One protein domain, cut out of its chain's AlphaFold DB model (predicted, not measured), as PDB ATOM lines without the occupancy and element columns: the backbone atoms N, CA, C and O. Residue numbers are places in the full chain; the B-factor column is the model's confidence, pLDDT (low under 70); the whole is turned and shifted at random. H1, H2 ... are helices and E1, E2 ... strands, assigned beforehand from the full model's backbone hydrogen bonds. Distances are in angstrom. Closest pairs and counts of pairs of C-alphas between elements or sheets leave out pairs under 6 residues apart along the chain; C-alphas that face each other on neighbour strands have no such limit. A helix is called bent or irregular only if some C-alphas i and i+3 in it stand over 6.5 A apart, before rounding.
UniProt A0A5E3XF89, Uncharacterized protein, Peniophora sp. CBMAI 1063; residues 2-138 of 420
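AT A GLANCE: This is residues 2 to 138 of the 420 residues of an uncharacterized protein of Peniophora sp. CBMAI 1063 (UniProt A0A5E3XF89). A small four-stranded sheet forms the core, sandwiched between helix H4 on one face and helix H3 on the other, in three layers. Beyond H3, on its side away from the sheet, H5 and H6 form a helical hairpin whose helices meet near their link, with little H2 between H3 and H6; H1, at the opposite end of the domain, only grazes the sheet. The 137 printed residues include six named helices and four named strands, along the chain H1 E1 H2 E2 E3 H3 E4 H4 H5 H6, and the sheet, order E1 E4 E2 E3, is antiparallel throughout. The class is mixed, helices and strands, and the whole is compact and rounded, with a radius of gyration of the C-alphas of 14.9 A and spans of 42 by 33 by 27 A.

HOW THE PARTS SIT: Start at H1, residues 2 to 14, which grazes the sheet with its residues 3 to 14; its closest C-alphas to E1, residues 21 to 23, are those of His 11 and Ile 22, 7.6 A apart. Edge strand E1 is the antiparallel neighbour of E4, residues 73 to 76; look for N 21 and O 76, 3.0 A apart, within hydrogen-bond range. E4 is in turn antiparallel to E2, residues 46 to 50, with N 49 and O 73 at 2.8 A. E2 and the other edge strand E3, residues 53 to 57, form a hairpin, with N 57 and O 46 at 2.8 A. H2, residues 39 to 42, is not on the sheet; it touches H3, residues 59 to 66, closest at the C-alphas of Asp 40 and Tyr 59, 5.2 A. Two split strand-helix-strand units, each with two strands running the same way and another strand between them in the sheet, are E1, H2, E2 and E3, H3, E4, both with right-handed crossovers. H3 is on the sheet at a height of 8.1 A, over E2, and runs along the strands, at 5 degrees to E2 on the local plane. On the opposite face H4, residues 80 to 91, has a height of 8.4 A and lies over E2 and only just over E3, where 3 of its C-alphas fall; the closest C-alphas of H4 and E2 are those of Val 47 and Ala 83, 6.1 A. H5, residues 100 to 119, touches H3 with its residues 109 to 117 alone, closest at the C-alphas of Ile 64 and Arg 110, 5.9 A; they run opposite ways at a shallow tilt of 32 degrees, only just short of steep. H6, residues 124 to 138, forms a helical hairpin with H5, closest at the C-alphas of Leu 118 and Arg 127, 5.5 A. H6 also touches H2, with its residues 130 to 134 alone, closest at the C-alphas of Phe 41 and Ala 130, 6.1 A. In H1, H3 and H4 every O i to N i+4 pair is within hydrogen-bond range, in H5 12 of 16 and in H6 10 of 11; H2 is too short for such a pair.

IN THESE COORDINATES: Find C-alpha 2 at (113.648, 77.369, 75.637); from there H1 runs 18.3 A to C-alpha 14. E2 measures 12.6 A and E3 11.0 A. H4 starts at C-alpha 80, (123.852, 61.203, 97.557), and is 16.2 A long. H5, 29.7 A, has a kink of 49 degrees near residue 107 and is irregular, with C-alphas 101 and 104 8.1 A apart. H6 runs 21.5 A and ends at C-alpha 138, (115.347, 73.686, 111.254).

THE WHOLE: The two C-alphas farthest apart, those of Val 2 and His 125, are 44.3 A from each other. The printed part has no cut, and its one long link is residues 24 to 38, between E1 and H2. The mean pLDDT of the printed part is 70.8; 47 residues are under 70, among them residues 2 to 7, 92 to 113 and 134 to 138.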
ATOM      1  N   VAL A   2     112.186  77.468  75.416       51.03
ATOM      2  CA  VAL A   2     113.648  77.369  75.637       51.03
ATOM      3  C   VAL A   2     113.979  76.202  76.577       51.03
ATOM      4  O   VAL A   2     114.801  75.353  76.234       51.03
ATOM      5  N   PHE A   3     113.249  76.093  77.693       53.91
ATOM      6  CA  PHE A   3     113.430  75.053  78.712       53.91
ATOM      7  C   PHE A   3     113.382  73.618  78.161       53.91
ATOM      8  O   PHE A   3     114.254  72.808  78.455       53.91
ATOM      9  N   SER A   4     112.438  73.323  77.263       59.50
ATOM     10  CA  SER A   4     112.295  72.013  76.610       59.50
ATOM     11  C   SER A   4     113.500  71.608  75.747       59.50
ATOM     12  O   SER A   4     113.806  70.424  75.641       59.50
ATOM     13  N   SER A   5     114.215  72.570  75.147       62.25
ATOM     14  CA  SER A   5     115.442  72.281  74.385       62.25
ATOM     15  C   SER A   5     116.641  72.069  75.314       62.25
ATOM     16  O   SER A   5     117.436  71.150  75.111       62.25
ATOM     17  N   LEU A   6     116.742  72.881  76.375       65.38
ATOM     18  CA  LEU A   6     117.806  72.762  77.373       65.38
ATOM     19  C   LEU A   6     117.705  71.430  78.134       65.38
ATOM     20  O   LEU A   6     118.698  70.715  78.245       65.38
ATOM     21  N   SER A   7     116.492  71.070  78.567       67.06
ATOM     22  CA  SER A   7     116.163  69.810  79.242       67.06
ATOM     23  C   SER A   7     116.584  68.590  78.417       67.06
ATOM     24  O   SER A   7     117.307  67.739  78.930       67.06
ATOM     25  N   MET A   8     116.245  68.521  77.122       70.25
ATOM     26  CA  MET A   8     116.639  67.377  76.285       70.25
ATOM     27  C   MET A   8     118.154  67.281  76.042       70.25
ATOM     28  O   MET A   8     118.691  66.172  75.983       70.25
ATOM     29  N   CYS A   9     118.858  68.410  75.918       74.75
ATOM     30  CA  CYS A   9     120.316  68.417  75.779       74.75
ATOM     31  C   CYS A   9     121.025  68.015  77.083       74.75
ATOM     32  O   CYS A   9     121.932  67.182  77.041       74.75
ATOM     33  N   LEU A  10     120.583  68.551  78.227       75.62
ATOM     34  CA  LEU A  10     121.080  68.175  79.554       75.62
ATOM     35  C   LEU A  10     120.822  66.697  79.833       75.62
ATOM     36  O   LEU A  10     121.769  65.977  80.139       75.62
ATOM     37  N   HIS A  11     119.590  66.219  79.628       77.88
ATOM     38  CA  HIS A  11     119.224  64.815  79.813       77.88
ATOM     39  C   HIS A  11     120.180  63.885  79.068       77.88
ATOM     40  O   HIS A  11     120.790  63.015  79.675       77.88
ATOM     41  N   ARG A  12     120.402  64.118  77.769       81.38
ATOM     42  CA  ARG A  12     121.241  63.248  76.928       81.38
ATOM     43  C   ARG A  12     122.740  63.298  77.259       81.38
ATOM     44  O   ARG A  12     123.491  62.440  76.786       81.38
ATOM     45  N   SER A  13     123.183  64.317  77.996       83.06
ATOM     46  CA  SER A  13     124.554  64.431  78.497       83.06
ATOM     47  C   SER A  13     124.691  63.751  79.860       83.06
ATOM     48  O   SER A  13     125.588  62.932  80.050       83.06
ATOM     49  N   LEU A  14     123.767  64.038  80.780       82.75
ATOM     50  CA  LEU A  14     123.764  63.523  82.147       82.75
ATOM     51  C   LEU A  14     123.413  62.033  82.201       82.75
ATOM     52  O   LEU A  14     124.131  61.288  82.854       82.75
ATOM     53  N   SER A  15     122.429  61.562  81.426       84.44
ATOM     54  CA  SER A  15     122.003  60.149  81.374       84.44
ATOM     55  C   SER A  15     123.062  59.187  80.808       84.44
ATOM     56  O   SER A  15     122.806  57.996  80.657       84.44
ATOM     57  N   LYS A  16     124.224  59.703  80.387       86.88
ATOM     58  CA  LYS A  16     125.401  58.909  79.998       86.88
ATOM     59  C   LYS A  16     126.435  58.785  81.116       86.88
ATOM     60  O   LYS A  16     127.283  57.903  81.037       86.88
ATOM     61  N   LYS A  17     126.413  59.710  82.079       85.56
ATOM     62  CA  LYS A  17     127.351  59.797  83.207       85.56
ATOM     63  C   LYS A  17     126.701  59.316  84.511       85.56
ATOM     64  O   LYS A  17     127.394  58.779  85.366       85.56
ATOM     65  N   TYR A  18     125.386  59.477  84.624       86.00
ATOM     66  CA  TYR A  18     124.591  59.252  85.824       86.00
ATOM     67  C   TYR A  18     123.299  58.501  85.482       86.00
ATOM     68  O   TYR A  18     122.699  58.749  84.435       86.00
ATOM     69  N   ASP A  19     122.856  57.621  86.380       85.50
ATOM     70  CA  ASP A  19     121.510  57.047  86.328       85.50
ATOM     71  C   ASP A  19     120.534  58.060  86.943       85.50
ATOM     72  O   ASP A  19     120.583  58.338  88.144       85.50
ATOM     73  N   ILE A  20     119.736  58.711  86.091       85.50
ATOM     74  CA  ILE A  20     118.907  59.865  86.461       85.50
ATOM     75  C   ILE A  20     117.465  59.711  85.995       85.50
ATOM     76  O   ILE A  20     117.195  59.449  84.822       85.50
ATOM     77  N   ALA A  21     116.530  60.003  86.895       84.81
ATOM     78  CA  ALA A  21     115.138  60.246  86.547       84.81
ATOM     79  C   ALA A  21     114.879  61.759  86.526       84.81
ATOM     80  O   ALA A  21     115.000  62.437  87.549       84.81
ATOM     81  N   ILE A  22     114.520  62.299  85.358       84.75
ATOM     82  CA  ILE A  22     113.994  63.666  85.265       84.75
ATOM     83  C   ILE A  22     112.527  63.631  85.662       84.75
ATOM     84  O   ILE A  22     111.737  62.971  84.995       84.75
ATOM     85  N   LEU A  23     112.183  64.381  86.701       81.50
ATOM     86  CA  LEU A  23     110.808  64.556  87.145       81.50
ATOM     87  C   LEU A  23     110.239  65.810  86.481       81.50
ATOM     88  O   LEU A  23     110.799  66.904  86.618       81.50
ATOM     89  N   GLN A  24     109.141  65.659  85.748       79.38
ATOM     90  CA  GLN A  24     108.413  66.798  85.192       79.38
ATOM     91  C   GLN A  24     107.662  67.548  86.306       79.38
ATOM     92  O   GLN A  24     107.208  66.916  87.262       79.38
ATOM     93  N   PRO A  25     107.430  68.869  86.179       67.75
ATOM     94  CA  PRO A  25     106.578  69.619  87.109       67.75
ATOM     95  C   PRO A  25     105.195  68.980  87.320       67.75
ATOM     96  O   PRO A  25     104.684  68.966  88.434       67.75
ATOM     97  N   ASP A  26     104.629  68.368  86.274       69.31
ATOM     98  CA  ASP A  26     103.339  67.666  86.327       69.31
ATOM     99  C   ASP A  26     103.379  66.353  87.139       69.31
ATOM    100  O   ASP A  26     102.329  65.856  87.555       69.31
ATOM    101  N   GLU A  27     104.564  65.776  87.352       68.62
ATOM    102  CA  GLU A  27     104.810  64.564  88.152       68.62
ATOM    103  C   GLU A  27     105.144  64.905  89.614       68.62
ATOM    104  O   GLU A  27     104.966  64.075  90.502       68.62
ATOM    105  N   LEU A  28     105.556  66.148  89.883       68.31
ATOM    106  CA  LEU A  28     105.815  66.712  91.215       68.31
ATOM    107  C   LEU A  28     104.518  67.181  91.917       68.31
ATOM    108  O   LEU A  28     104.526  68.066  92.775       68.31
ATOM    109  N   ASP A  29     103.386  66.574  91.558       71.06
ATOM    110  CA  ASP A  29     102.081  66.840  92.152       71.06
ATOM    111  C   ASP A  29     101.872  65.980  93.409       71.06
ATOM    112  O   ASP A  29     101.800  64.751  93.370       71.06
ATOM    113  N   VAL A  30     101.725  66.666  94.540       69.06
ATOM    114  CA  VAL A  30     101.501  66.107  95.880       69.06
ATOM    115  C   VAL A  30     100.248  65.235  95.947       69.06
ATOM    116  O   VAL A  30     100.193  64.286  96.735       69.06
ATOM    117  N   ASP A  31      99.249  65.509  95.109       74.00
ATOM    118  CA  ASP A  31      98.031  64.708  95.070       74.00
ATOM    119  C   ASP A  31      98.236  63.400  94.276       74.00
ATOM    120  O   ASP A  31      97.692  62.369  94.685       74.00
ATOM    121  N   LYS A  32      99.120  63.395  93.261       68.06
ATOM    122  CA  LYS A  32      99.541  62.210  92.467       68.06
ATOM    123  C   LYS A  32     100.620  61.351  93.138       68.06
ATOM    124  O   LYS A  32     100.996  60.300  92.623       68.06
ATOM    125  N   LEU A  33     101.137  61.784  94.285       70.56
ATOM    126  CA  LEU A  33     102.080  61.011  95.084       70.56
ATOM    127  C   LEU A  33     101.370  59.848  95.772       70.56
ATOM    128  O   LEU A  33     100.879  59.964  96.894       70.56
ATOM    129  N   ASP A  34     101.274  58.725  95.069       60.25
ATOM    130  CA  ASP A  34     100.508  57.563  95.526       60.25
ATOM    131  C   ASP A  34     101.208  56.764  96.633       60.25
ATOM    132  O   ASP A  34     100.532  56.087  97.409       60.25
ATOM    133  N   LYS A  35     102.544  56.841  96.732       66.81
ATOM    134  CA  LYS A  35     103.346  56.168  97.771       66.81
ATOM    135  C   LYS A  35     104.594  56.982  98.120       66.81
ATOM    136  O   LYS A  35     105.629  56.818  97.484       66.81
ATOM    137  N   LEU A  36     104.502  57.823  99.150       77.50
ATOM    138  CA  LEU A  36     105.688  58.326  99.847       77.50
ATOM    139  C   LEU A  36     106.175  57.278 100.852       77.50
ATOM    140  O   LEU A  36     105.372  56.623 101.521       77.50
ATOM    141  N   THR A  37     107.489  57.142 100.972       83.12
ATOM    142  CA  THR A  37     108.156  56.313 101.979       83.12
ATOM    143  C   THR A  37     108.922  57.194 102.959       83.12
ATOM    144  O   THR A  37     109.203  58.357 102.677       83.12
ATOM    145  N   LEU A  38     109.317  56.651 104.114       78.56
ATOM    146  CA  LEU A  38     110.147  57.392 105.072       78.56
ATOM    147  C   LEU A  38     111.513  57.797 104.474       78.56
ATOM    148  O   LEU A  38     112.067  58.829 104.850       78.56
ATOM    149  N   ALA A  39     112.027  57.031 103.502       76.50
ATOM    150  CA  ALA A  39     113.272  57.349 102.804       76.50
ATOM    151  C   ALA A  39     113.188  58.696 102.068       76.50
ATOM    152  O   ALA A  39     114.102  59.502 102.198       76.50
ATOM    153  N   ASP A  40     112.062  59.009 101.420       78.25
ATOM    154  CA  ASP A  40     111.863  60.247 100.645       78.25
ATOM    155  C   ASP A  40     111.970  61.549 101.484       78.25
ATOM    156  O   ASP A  40     112.192  62.644 100.950       78.25
ATOM    157  N   PHE A  41     111.841  61.442 102.812       77.06
ATOM    158  CA  PHE A  41     112.037  62.539 103.769       77.06
ATOM    159  C   PHE A  41     113.492  62.661 104.262       77.06
ATOM    160  O   PHE A  41     113.899  63.733 104.728       77.06
ATOM    161  N   GLY A  42     114.271  61.577 104.170       70.00
ATOM    162  CA  GLY A  42     115.618  61.451 104.732       70.00
ATOM    163  C   GLY A  42     116.755  61.445 103.715       70.00
ATOM    164  O   GLY A  42     117.768  62.105 103.945       70.00
ATOM    165  N   THR A  43     116.609  60.734 102.596       75.25
ATOM    166  CA  THR A  43     117.651  60.637 101.569       75.25
ATOM    167  C   THR A  43     117.703  61.913 100.745       75.25
ATOM    168  O   THR A  43     116.693  62.352 100.201       75.25
ATOM    169  N   ARG A  44     118.891  62.512 100.646       72.31
ATOM    170  CA  ARG A  44     119.178  63.649  99.767       72.31
ATOM    171  C   ARG A  44     119.546  63.132  98.372       72.31
ATOM    172  O   ARG A  44     120.712  63.081  98.010       72.31
ATOM    173  N   ASP A  45     118.540  62.678  97.638       81.19
ATOM    174  CA  ASP A  45     118.665  62.011  96.336       81.19
ATOM    175  C   ASP A  45     118.114  62.858  95.173       81.19
ATOM    176  O   ASP A  45     117.853  62.337  94.090       81.19
ATOM    177  N   CYS A  46     117.881  64.157  95.387       78.25
ATOM    178  CA  CYS A  46     117.261  65.037  94.397       78.25
ATOM    179  C   CYS A  46     118.055  66.331  94.201       78.25
ATOM    180  O   CYS A  46     118.167  67.149  95.114       78.25
ATOM    181  N   VAL A  47     118.543  66.568  92.983       77.81
ATOM    182  CA  VAL A  47     119.089  67.869  92.576       77.81
ATOM    183  C   VAL A  47     117.958  68.724  92.025       77.81
ATOM    184  O   VAL A  47     117.243  68.315  91.107       77.81
ATOM    185  N   VAL A  48     117.799  69.924  92.576       75.50
ATOM    186  CA  VAL A  48     116.743  70.867  92.194       75.50
ATOM    187  C   VAL A  48     117.375  72.072  91.525       75.50
ATOM    188  O   VAL A  48     118.263  72.706  92.096       75.50
ATOM    189  N   LEU A  49     116.898  72.399  90.324       73.38
ATOM    190  CA  LEU A  49     117.342  73.540  89.537       73.38
ATOM    191  C   LEU A  49     116.159  74.480  89.250       73.38
ATOM    192  O   LEU A  49     115.372  74.221  88.341       73.38
ATOM    193  N   ILE A  50     116.020  75.565  90.030       69.81
ATOM    194  CA  ILE A  50     114.925  76.544  89.889       69.81
ATOM    195  C   ILE A  50     115.471  77.971  89.957       69.81
ATOM    196  O   ILE A  50     115.530  78.598  91.019       69.81
ATOM    197  N   GLY A  51     115.854  78.521  88.808       64.56
ATOM    198  CA  GLY A  51     116.367  79.886  88.726       64.56
ATOM    199  C   GLY A  51     117.563  80.116  89.662       64.56
ATOM    200  O   GLY A  51     118.633  79.563  89.452       64.56
ATOM    201  N   THR A  52     117.372  80.909  90.726       54.69
ATOM    202  CA  THR A  52     118.406  81.176  91.749       54.69
ATOM    203  C   THR A  52     118.392  80.220  92.950       54.69
ATOM    204  O   THR A  52     119.202  80.399  93.855       54.69
ATOM    205  N   VAL A  53     117.444  79.282  93.036       65.00
ATOM    206  CA  VAL A  53     117.339  78.313  94.138       65.00
ATOM    207  C   VAL A  53     117.779  76.955  93.620       65.00
ATOM    208  O   VAL A  53     117.024  76.289  92.910       65.00
ATOM    209  N   THR A  54     119.008  76.571  93.958       75.06
ATOM    210  CA  THR A  54     119.597  75.296  93.548       75.06
ATOM    211  C   THR A  54     120.406  74.638  94.645       75.06
ATOM    212  O   THR A  54     120.949  75.302  95.529       75.06
ATOM    213  N   GLY A  55     120.469  73.312  94.578       78.94
ATOM    214  CA  GLY A  55     121.152  72.487  95.563       78.94
ATOM    215  C   GLY A  55     120.721  71.028  95.490       78.94
ATOM    216  O   GLY A  55     119.899  70.640  94.652       78.94
ATOM    217  N   VAL A  56     121.274  70.243  96.412       78.69
ATOM    218  CA  VAL A  56     120.872  68.861  96.675       78.69
ATOM    219  C   VAL A  56     119.900  68.847  97.851       78.69
ATOM    220  O   VAL A  56     120.191  69.369  98.930       78.69
ATOM    221  N   TYR A  57     118.738  68.244  97.642       81.12
ATOM    222  CA  TYR A  57     117.611  68.218  98.565       81.12
ATOM    223  C   TYR A  57     117.111  66.782  98.747       81.12
ATOM    224  O   TYR A  57     117.442  65.890  97.965       81.12
ATOM    225  N   THR A  58     116.296  66.543  99.778       80.12
ATOM    226  CA  THR A  58     115.488  65.314  99.810       80.12
ATOM    227  C   THR A  58     114.319  65.444  98.845       80.12
ATOM    228  O   THR A  58     113.912  66.562  98.526       80.12
ATOM    229  N   TYR A  59     113.747  64.329  98.395       80.44
ATOM    230  CA  TYR A  59     112.613  64.343  97.465       80.44
ATOM    231  C   TYR A  59     111.431  65.205  97.958       80.44
ATOM    232  O   TYR A  59     110.869  65.986  97.191       80.44
ATOM    233  N   VAL A  60     111.114  65.162  99.259       77.50
ATOM    234  CA  VAL A  60     110.074  66.025  99.858       77.50
ATOM    235  C   VAL A  60     110.469  67.506  99.899       77.50
ATOM    236  O   VAL A  60     109.637  68.358  99.596       77.50
ATOM    237  N   ASP A  61     111.722  67.836 100.224       76.00
ATOM    238  CA  ASP A  61     112.192  69.225 100.155       76.00
ATOM    239  C   ASP A  61     112.134  69.729  98.698       76.00
ATOM    240  O   ASP A  61     111.637  70.826  98.444       76.00
ATOM    241  N   ALA A  62     112.552  68.901  97.734       79.00
ATOM    242  CA  ALA A  62     112.507  69.194  96.305       79.00
ATOM    243  C   ALA A  62     111.088  69.494  95.809       79.00
ATOM    244  O   ALA A  62     110.875  70.551  95.215       79.00
ATOM    245  N   LEU A  63     110.117  68.631  96.130       77.19
ATOM    246  CA  LEU A  63     108.694  68.867  95.862       77.19
ATOM    247  C   LEU A  63     108.272  70.264  96.327       77.19
ATOM    248  O   LEU A  63     107.766  71.044  95.522       77.19
ATOM    249  N   ILE A  64     108.562  70.615  97.585       75.62
ATOM    250  CA  ILE A  64     108.214  71.921  98.161       75.62
ATOM    251  C   ILE A  64     108.873  73.067  97.376       75.62
ATOM    252  O   ILE A  64     108.177  74.030  97.047       75.62
ATOM    253  N   TYR A  65     110.161  72.959  97.020       70.94
ATOM    254  CA  TYR A  65     110.864  73.974  96.218       70.94
ATOM    255  C   TYR A  65     110.264  74.159  94.817       70.94
ATOM    256  O   TYR A  65     110.261  75.285  94.318       70.94
ATOM    257  N   THR A  66     109.700  73.109  94.213       74.12
ATOM    258  CA  THR A  66     109.096  73.164  92.867       74.12
ATOM    259  C   THR A  66     107.668  73.695  92.780       74.12
ATOM    260  O   THR A  66     107.206  74.009  91.681       74.12
ATOM    261  N   LEU A  67     106.954  73.831  93.900       70.00
ATOM    262  CA  LEU A  67     105.546  74.241  93.895       70.00
ATOM    263  C   LEU A  67     105.343  75.614  93.243       70.00
ATOM    264  O   LEU A  67     105.789  76.641  93.758       70.00
ATOM    265  N   GLY A  68     104.603  75.638  92.132       64.06
ATOM    266  CA  GLY A  68     104.304  76.865  91.390       64.06
ATOM    267  C   GLY A  68     105.487  77.439  90.601       64.06
ATOM    268  O   GLY A  68     105.404  78.575  90.138       64.06
ATOM    269  N   ALA A  69     106.577  76.684  90.439       70.31
ATOM    270  CA  ALA A  69     107.702  77.059  89.592       70.31
ATOM    271  C   ALA A  69     107.549  76.437  88.190       70.31
ATOM    272  O   ALA A  69     107.884  75.275  87.975       70.31
ATOM    273  N   GLU A  70     107.073  77.230  87.224       62.44
ATOM    274  CA  GLU A  70     106.830  76.794  85.831       62.44
ATOM    275  C   GLU A  70     108.090  76.285  85.100       62.44
ATOM    276  O   GLU A  70     107.993  75.533  84.133       62.44
ATOM    277  N   GLU A  71     109.275  76.689  85.563       73.31
ATOM    278  CA  GLU A  71     110.585  76.324  85.006       73.31
ATOM    279  C   GLU A  71     111.460  75.593  86.044       73.31
ATOM    280  O   GLU A  71     112.662  75.836  86.162       73.31
ATOM    281  N   ALA A  72     110.854  74.709  86.840       77.69
ATOM    282  CA  ALA A  72     111.592  73.804  87.713       77.69
ATOM    283  C   ALA A  72     112.116  72.570  86.963       77.69
ATOM    284  O   ALA A  72     111.372  71.904  86.242       77.69
ATOM    285  N   LEU A  73     113.383  72.221  87.194       82.31
ATOM    286  CA  LEU A  73     113.952  70.930  86.815       82.31
ATOM    287  C   LEU A  73     114.379  70.185  88.084       82.31
ATOM    288  O   LEU A  73     115.232  70.674  88.823       82.31
ATOM    289  N   VAL A  74     113.809  69.001  88.323       85.88
ATOM    290  CA  VAL A  74     114.257  68.095  89.391       85.88
ATOM    291  C   VAL A  74     114.831  66.841  88.765       85.88
ATOM    292  O   VAL A  74     114.222  66.218  87.894       85.88
ATOM    293  N   LEU A  75     116.022  66.486  89.224       86.88
ATOM    294  CA  LEU A  75     116.755  65.308  88.807       86.88
ATOM    295  C   LEU A  75     116.883  64.408  90.032       86.88
ATOM    296  O   LEU A  75     117.568  64.774  90.989       86.88
ATOM    297  N   ARG A  76     116.206  63.260  90.019       87.31
ATOM    298  CA  ARG A  76     116.364  62.241  91.057       87.31
ATOM    299  C   ARG A  76     117.518  61.317  90.678       87.31
ATOM    300  O   ARG A  76     117.564  60.805  89.558       87.31
ATOM    301  N   CYS A  77     118.440  61.136  91.609       85.56
ATOM    302  CA  CYS A  77     119.709  60.439  91.457       85.56
ATOM    303  C   CYS A  77     120.123  59.854  92.812       85.56
ATOM    304  O   CYS A  77     120.206  60.567  93.811       85.56
ATOM    305  N   SER A  78     120.399  58.556  92.840       82.00
ATOM    306  CA  SER A  78     120.859  57.847  94.034       82.00
ATOM    307  C   SER A  78     122.180  57.147  93.710       82.00
ATOM    308  O   SER A  78     122.276  56.558  92.629       82.00
ATOM    309  N   PRO A  79     123.191  57.174  94.598       87.56
ATOM    310  CA  PRO A  79     123.182  57.722  95.962       87.56
ATOM    311  C   PRO A  79     123.494  59.237  96.044       87.56
ATOM    312  O   PRO A  79     123.612  59.915  95.024       87.56
ATOM    313  N   LEU A  80     123.608  59.776  97.268       80.62
ATOM    314  CA  LEU A  80     123.852  61.203  97.557       80.62
ATOM    315  C   LEU A  80     125.125  61.737  96.884       80.62
ATOM    316  O   LEU A  80     125.118  62.838  96.344       80.62
ATOM    317  N   GLU A  81     126.198  60.956  96.869       82.38
ATOM    318  CA  GLU A  81     127.485  61.353  96.292       82.38
ATOM    319  C   GLU A  81     127.334  61.681  94.796       82.38
ATOM    320  O   GLU A  81     127.893  62.653  94.296       82.38
ATOM    321  N   VAL A  82     126.479  60.925  94.093       82.94
ATOM    322  CA  VAL A  82     126.124  61.180  92.690       82.94
ATOM    323  C   VAL A  82     125.287  62.455  92.545       82.94
ATOM    324  O   VAL A  82     125.445  63.177  91.562       82.94
ATOM    325  N   ALA A  83     124.425  62.764  93.515       76.94
ATOM    326  CA  ALA A  83     123.644  63.999  93.529       76.94
ATOM    327  C   ALA A  83     124.526  65.243  93.750       76.94
ATOM    328  O   ALA A  83     124.317  66.266  93.096       76.94
ATOM    329  N   GLU A  84     125.530  65.153  94.623       77.75
ATOM    330  CA  GLU A  84     126.500  66.227  94.877       77.75
ATOM    331  C   GLU A  84     127.428  66.449  93.673       77.75
ATOM    332  O   GLU A  84     127.519  67.580  93.185       77.75
ATOM    333  N   ASP A  85     128.012  65.386  93.111       78.12
ATOM    334  CA  ASP A  85     128.804  65.450  91.873       78.12
ATOM    335  C   ASP A  85     127.995  66.050  90.712       78.12
ATOM    336  O   ASP A  85     128.475  66.929  89.990       78.12
ATOM    337  N   MET A  86     126.749  65.600  90.534       81.00
ATOM    338  CA  MET A  86     125.877  66.105  89.477       81.00
ATOM    339  C   MET A  86     125.488  67.572  89.711       81.00
ATOM    340  O   MET A  86     125.403  68.331  88.746       81.00
ATOM    341  N   PHE A  87     125.278  68.005  90.958       79.50
ATOM    342  CA  PHE A  87     125.035  69.414  91.278       79.50
ATOM    343  C   PHE A  87     126.239  70.299  90.920       79.50
ATOM    344  O   PHE A  87     126.042  71.361  90.323       79.50
ATOM    345  N   LEU A  88     127.469  69.859  91.207       79.81
ATOM    346  CA  LEU A  88     128.695  70.580  90.837       79.81
ATOM    347  C   LEU A  88     128.865  70.674  89.310       79.81
ATOM    348  O   LEU A  88     129.074  71.769  88.781       79.81
ATOM    349  N   ASP A  89     128.676  69.563  88.591       79.88
ATOM    350  CA  ASP A  89     128.633  69.518  87.117       79.88
ATOM    351  C   ASP A  89     127.571  70.474  86.539       79.88
ATOM    352  O   ASP A  89     127.761  71.066  85.469       79.88
ATOM    353  N   LEU A  90     126.439  70.622  87.235       75.38
ATOM    354  CA  LEU A  90     125.307  71.445  86.819       75.38
ATOM    355  C   LEU A  90     125.447  72.926  87.169       75.38
ATOM    356  O   LEU A  90     124.854  73.754  86.475       75.38
ATOM    357  N   GLN A  91     126.230  73.274  88.192       71.62
ATOM    358  CA  GLN A  91     126.327  74.630  88.745       71.62
ATOM    359  C   GLN A  91     126.664  75.682  87.672       71.62
ATOM    360  O   GLN A  91     126.081  76.767  87.658       71.62
ATOM    361  N   GLN A  92     127.527  75.328  86.714       67.38
ATOM    362  CA  GLN A  92     127.898  76.171  85.570       67.38
ATOM    363  C   GLN A  92     126.718  76.550  84.651       67.38
ATOM    364  O   GLN A  92     126.745  77.602  84.011       67.38
ATOM    365  N   TYR A  93     125.664  75.728  84.590       64.75
ATOM    366  CA  TYR A  93     124.484  75.967  83.753       64.75
ATOM    367  C   TYR A  93     123.398  76.789  84.464       64.75
ATOM    368  O   TYR A  93     122.524  77.344  83.796       64.75
ATOM    369  N   VAL A  94     123.455  76.936  85.793       60.47
ATOM    370  CA  VAL A  94     122.408  77.613  86.584       60.47
ATOM    371  C   VAL A  94     122.565  79.141  86.650       60.47
ATOM    372  O   VAL A  94     122.257  79.793  87.644       60.47
ATOM    373  N   SER A  95     123.018  79.760  85.566       51.62
ATOM    374  CA  SER A  95     123.142  81.224  85.491       51.62
ATOM    375  C   SER A  95     121.815  81.938  85.164       51.62
ATOM    376  O   SER A  95     121.828  83.089  84.730       51.62
ATOM    377  N   ILE A  96     120.663  81.269  85.315       44.41
ATOM    378  CA  ILE A  96     119.346  81.776  84.890       44.41
ATOM    379  C   ILE A  96     118.634  82.437  86.087       44.41
ATOM    380  O   ILE A  96     118.228  81.739  87.014       44.41
ATOM    381  N   PRO A  97     118.448  83.770  86.116       40.62
ATOM    382  CA  PRO A  97     117.818  84.442  87.250       40.62
ATOM    383  C   PRO A  97     116.300  84.201  87.291       40.62
ATOM    384  O   PRO A  97     115.553  84.722  86.464       40.62
ATOM    385  N   GLY A  98     115.834  83.455  88.297       40.25
ATOM    386  CA  GLY A  98     114.406  83.262  88.569       40.25
ATOM    387  C   GLY A  98     113.719  84.526  89.106       40.25
ATOM    388  O   GLY A  98     114.296  85.287  89.889       40.25
ATOM    389  N   VAL A  99     112.460  84.753  88.716       36.56
ATOM    390  CA  VAL A  99     111.681  85.930  89.137       36.56
ATOM    391  C   VAL A  99     111.209  85.761  90.589       36.56
ATOM    392  O   VAL A  99     110.255  85.047  90.881       36.56
ATOM    393  N   SER A 100     111.867  86.452  91.522       38.75
ATOM    394  CA  SER A 100     111.748  86.251  92.980       38.75
ATOM    395  C   SER A 100     110.431  86.708  93.649       38.75
ATOM    396  O   SER A 100     110.408  86.979  94.850       38.75
ATOM    397  N   GLY A 101     109.321  86.800  92.910       36.50
ATOM    398  CA  GLY A 101     108.046  87.341  93.403       36.50
ATOM    399  C   GLY A 101     107.256  86.438  94.365       36.50
ATOM    400  O   GLY A 101     106.433  86.936  95.130       36.50
ATOM    401  N   HIS A 102     107.494  85.123  94.361       37.41
ATOM    402  CA  HIS A 102     106.529  84.142  94.891       37.41
ATOM    403  C   HIS A 102     106.758  83.679  96.349       37.41
ATOM    404  O   HIS A 102     105.960  82.912  96.887       37.41
ATOM    405  N   PHE A 103     107.778  84.193  97.049       36.84
ATOM    406  CA  PHE A 103     108.181  83.718  98.388       36.84
ATOM    407  C   PHE A 103     107.114  83.809  99.503       36.84
ATOM    408  O   PHE A 103     107.223  83.091 100.496       36.84
ATOM    409  N   ARG A 104     106.075  84.650  99.382       32.69
ATOM    410  CA  ARG A 104     104.954  84.659 100.353       32.69
ATOM    411  C   ARG A 104     103.933  83.547 100.108       32.69
ATOM    412  O   ARG A 104     103.447  82.970 101.072       32.69
ATOM    413  N   VAL A 105     103.654  83.216  98.844       39.06
ATOM    414  CA  VAL A 105     102.815  82.059  98.475       39.06
ATOM    415  C   VAL A 105     103.492  80.770  98.946       39.06
ATOM    416  O   VAL A 105     102.850  79.894  99.521       39.06
ATOM    417  N   TYR A 106     104.817  80.726  98.799       40.97
ATOM    418  CA  TYR A 106     105.675  79.608  99.168       40.97
ATOM    419  C   TYR A 106     105.528  79.139 100.627       40.97
ATOM    420  O   TYR A 106     105.509  77.936 100.871       40.97
ATOM    421  N   LYS A 107     105.374  80.041 101.614       41.34
ATOM    422  CA  LYS A 107     105.247  79.624 103.027       41.34
ATOM    423  C   LYS A 107     103.934  78.871 103.294       41.34
ATOM    424  O   LYS A 107     103.961  77.790 103.873       41.34
ATOM    425  N   ASN A 108     102.808  79.412 102.830       41.41
ATOM    426  CA  ASN A 108     101.494  78.799 103.046       41.41
ATOM    427  C   ASN A 108     101.318  77.534 102.184       41.41
ATOM    428  O   ASN A 108     100.703  76.564 102.623       41.41
ATOM    429  N   ALA A 109     101.897  77.515 100.977       52.22
ATOM    430  CA  ALA A 109     101.966  76.312 100.149       52.22
ATOM    431  C   ALA A 109     102.801  75.209 100.824       52.22
ATOM    432  O   ALA A 109     102.363  74.062 100.861       52.22
ATOM    433  N   ARG A 110     103.953  75.559 101.416       64.25
ATOM    434  CA  ARG A 110     104.830  74.626 102.138       64.25
ATOM    435  C   ARG A 110     104.120  73.929 103.290       64.25
ATOM    436  O   ARG A 110     104.214  72.713 103.371       64.25
ATOM    437  N   GLU A 111     103.428  74.658 104.165       62.66
ATOM    438  CA  GLU A 111     102.728  74.052 105.310       62.66
ATOM    439  C   GLU A 111     101.635  73.074 104.833       62.66
ATOM    440  O   GLU A 111     101.621  71.913 105.246       62.66
ATOM    441  N   ASN A 112     100.804  73.479 103.867       64.62
ATOM    442  CA  ASN A 112      99.759  72.620 103.293       64.62
ATOM    443  C   ASN A 112     100.318  71.374 102.587       64.62
ATOM    444  O   ASN A 112      99.790  70.274 102.760       64.62
ATOM    445  N   VAL A 113     101.389  71.521 101.801       69.31
ATOM    446  CA  VAL A 113     102.025  70.391 101.111       69.31
ATOM    447  C   VAL A 113     102.738  69.467 102.085       69.31
ATOM    448  O   VAL A 113     102.650  68.254 101.919       69.31
ATOM    449  N   LEU A 114     103.361  69.999 103.136       75.19
ATOM    450  CA  LEU A 114     103.963  69.179 104.181       75.19
ATOM    451  C   LEU A 114     102.908  68.329 104.894       75.19
ATOM    452  O   LEU A 114     103.109  67.129 105.071       75.19
ATOM    453  N   HIS A 115     101.757  68.916 105.236       76.25
ATOM    454  CA  HIS A 115     100.637  68.175 105.814       76.25
ATOM    455  C   HIS A 115     100.089  67.101 104.865       76.25
ATOM    456  O   HIS A 115      99.881  65.972 105.308       76.25
ATOM    457  N   LYS A 116      99.918  67.399 103.568       78.12
ATOM    458  CA  LYS A 116      99.523  66.393 102.562       78.12
ATOM    459  C   LYS A 116     100.556  65.263 102.428       78.12
ATOM    460  O   LYS A 116     100.181  64.096 102.461       78.12
ATOM    461  N   ALA A 117     101.843  65.595 102.317       75.25
ATOM    462  CA  ALA A 117     102.930  64.627 102.173       75.25
ATOM    463  C   ALA A 117     103.046  63.709 103.401       75.25
ATOM    464  O   ALA A 117     103.160  62.495 103.255       75.25
ATOM    465  N   LEU A 118     102.940  64.268 104.612       80.06
ATOM    466  CA  LEU A 118     102.872  63.482 105.843       80.06
ATOM    467  C   LEU A 118     101.604  62.614 105.877       80.06
ATOM    468  O   LEU A 118     101.688  61.443 106.224       80.06
ATOM    469  N   ALA A 119     100.440  63.125 105.467       84.44
ATOM    470  CA  ALA A 119      99.197  62.346 105.443       84.44
ATOM    471  C   ALA A 119      99.235  61.133 104.488       84.44
ATOM    472  O   ALA A 119      98.510  60.166 104.721       84.44
ATOM    473  N   LYS A 120     100.090  61.153 103.453       82.06
ATOM    474  CA  LYS A 120     100.314  60.028 102.523       82.06
ATOM    475  C   LYS A 120     101.175  58.895 103.115       82.06
ATOM    476  O   LYS A 120     101.187  57.808 102.541       82.06
ATOM    477  N   LEU A 121     101.874  59.104 104.240       80.94
ATOM    478  CA  LEU A 121     102.576  58.020 104.941       80.94
ATOM    479  C   LEU A 121     101.563  57.109 105.667       80.94
ATOM    480  O   LEU A 121     100.682  57.618 106.372       80.94
ATOM    481  N   PRO A 122     101.686  55.770 105.543       81.06
ATOM    482  CA  PRO A 122     100.673  54.834 106.029       81.06
ATOM    483  C   PRO A 122     100.604  54.751 107.560       81.06
ATOM    484  O   PRO A 122      99.513  54.623 108.115       81.06
ATOM    485  N   ASN A 123     101.746  54.846 108.249       86.38
ATOM    486  CA  ASN A 123     101.830  54.660 109.697       86.38
ATOM    487  C   ASN A 123     101.956  55.995 110.432       86.38
ATOM    488  O   ASN A 123     102.701  56.883 110.021       86.38
ATOM    489  N   GLU A 124     101.301  56.118 111.586       86.06
ATOM    490  CA  GLU A 124     101.425  57.317 112.420       86.06
ATOM    491  C   GLU A 124     102.842  57.513 112.976       86.06
ATOM    492  O   GLU A 124     103.324  58.642 113.030       86.06
ATOM    493  N   HIS A 125     103.538  56.422 113.301       83.44
ATOM    494  CA  HIS A 125     104.938  56.475 113.715       83.44
ATOM    495  C   HIS A 125     105.830  57.079 112.619       83.44
ATOM    496  O   HIS A 125     106.562  58.028 112.884       83.44
ATOM    497  N   ASP A 126     105.690  56.624 111.369       79.12
ATOM    498  CA  ASP A 126     106.456  57.161 110.235       79.12
ATOM    499  C   ASP A 126     106.156  58.649 110.011       79.12
ATOM    500  O   ASP A 126     107.065  59.416 109.702       79.12
ATOM    501  N   ARG A 127     104.907  59.091 110.233       83.12
ATOM    502  CA  ARG A 127     104.533  60.518 110.198       83.12
ATOM    503  C   ARG A 127     105.245  61.332 111.274       83.12
ATOM    504  O   ARG A 127     105.728  62.422 110.977       83.12
ATOM    505  N   GLN A 128     105.326  60.817 112.500       76.12
ATOM    506  CA  GLN A 128     106.033  61.476 113.603       76.12
ATOM    507  C   GLN A 128     107.545  61.536 113.340       76.12
ATOM    508  O   GLN A 128     108.146  62.597 113.508       76.12
ATOM    509  N   VAL A 129     108.151  60.444 112.856       76.44
ATOM    510  CA  VAL A 129     109.580  60.402 112.499       76.44
ATOM    511  C   VAL A 129     109.879  61.349 111.335       76.44
ATOM    512  O   VAL A 129     110.783  62.172 111.447       76.44
ATOM    513  N   ALA A 130     109.091  61.323 110.257       72.19
ATOM    514  CA  ALA A 130     109.244  62.241 109.130       72.19
ATOM    515  C   ALA A 130     109.106  63.713 109.561       72.19
ATOM    516  O   ALA A 130     109.957  64.540 109.223       72.19
ATOM    517  N   ALA A 131     108.087  64.045 110.363       75.56
ATOM    518  CA  ALA A 131     107.908  65.389 110.910       75.56
ATOM    519  C   ALA A 131     109.103  65.820 111.778       75.56
ATOM    520  O   ALA A 131     109.584  66.946 111.630       75.56
ATOM    521  N   ALA A 132     109.636  64.924 112.615       72.31
ATOM    522  CA  ALA A 132     110.846  65.177 113.390       72.31
ATOM    523  C   ALA A 132     112.065  65.410 112.482       72.31
ATOM    524  O   ALA A 132     112.782  66.383 112.685       72.31
ATOM    525  N   MET A 133     112.271  64.610 111.429       71.88
ATOM    526  CA  MET A 133     113.363  64.808 110.461       71.88
ATOM    527  C   MET A 133     113.281  66.174 109.759       71.88
ATOM    528  O   MET A 133     114.310  66.798 109.499       71.88
ATOM    529  N   ILE A 134     112.072  66.672 109.489       67.94
ATOM    530  CA  ILE A 134     111.848  68.009 108.919       67.94
ATOM    531  C   ILE A 134     112.104  69.117 109.957       67.94
ATOM    532  O   ILE A 134     112.697  70.141 109.621       67.94
ATOM    533  N   GLN A 135     111.689  68.930 111.213       66.31
ATOM    534  CA  GLN A 135     111.897  69.910 112.289       66.31
ATOM    535  C   GLN A 135     113.362  69.988 112.740       66.31
ATOM    536  O   GLN A 135     113.880  71.089 112.912       66.31
ATOM    537  N   ILE A 136     114.057  68.852 112.847       47.41
ATOM    538  CA  ILE A 136     115.489  68.750 113.176       47.41
ATOM    539  C   ILE A 136     116.323  69.565 112.175       47.41
ATOM    540  O   ILE A 136     117.134  70.394 112.585       47.41
ATOM    541  N   LYS A 137     116.026  69.465 110.867       48.66
ATOM    542  CA  LYS A 137     116.636  70.310 109.813       48.66
ATOM    543  C   LYS A 137     116.465  71.825 110.040       48.66
ATOM    544  O   LYS A 137     117.169  72.601 109.401       48.66
ATOM    545  N   THR A 138     115.543  72.265 110.903       37.75
ATOM    546  CA  THR A 138     115.347  73.686 111.254       37.75
ATOM    547  C   THR A 138     115.967  74.104 112.591       37.75
ATOM    548  O   THR A 138     115.986  75.301 112.873       37.75
TER     549      THR A 138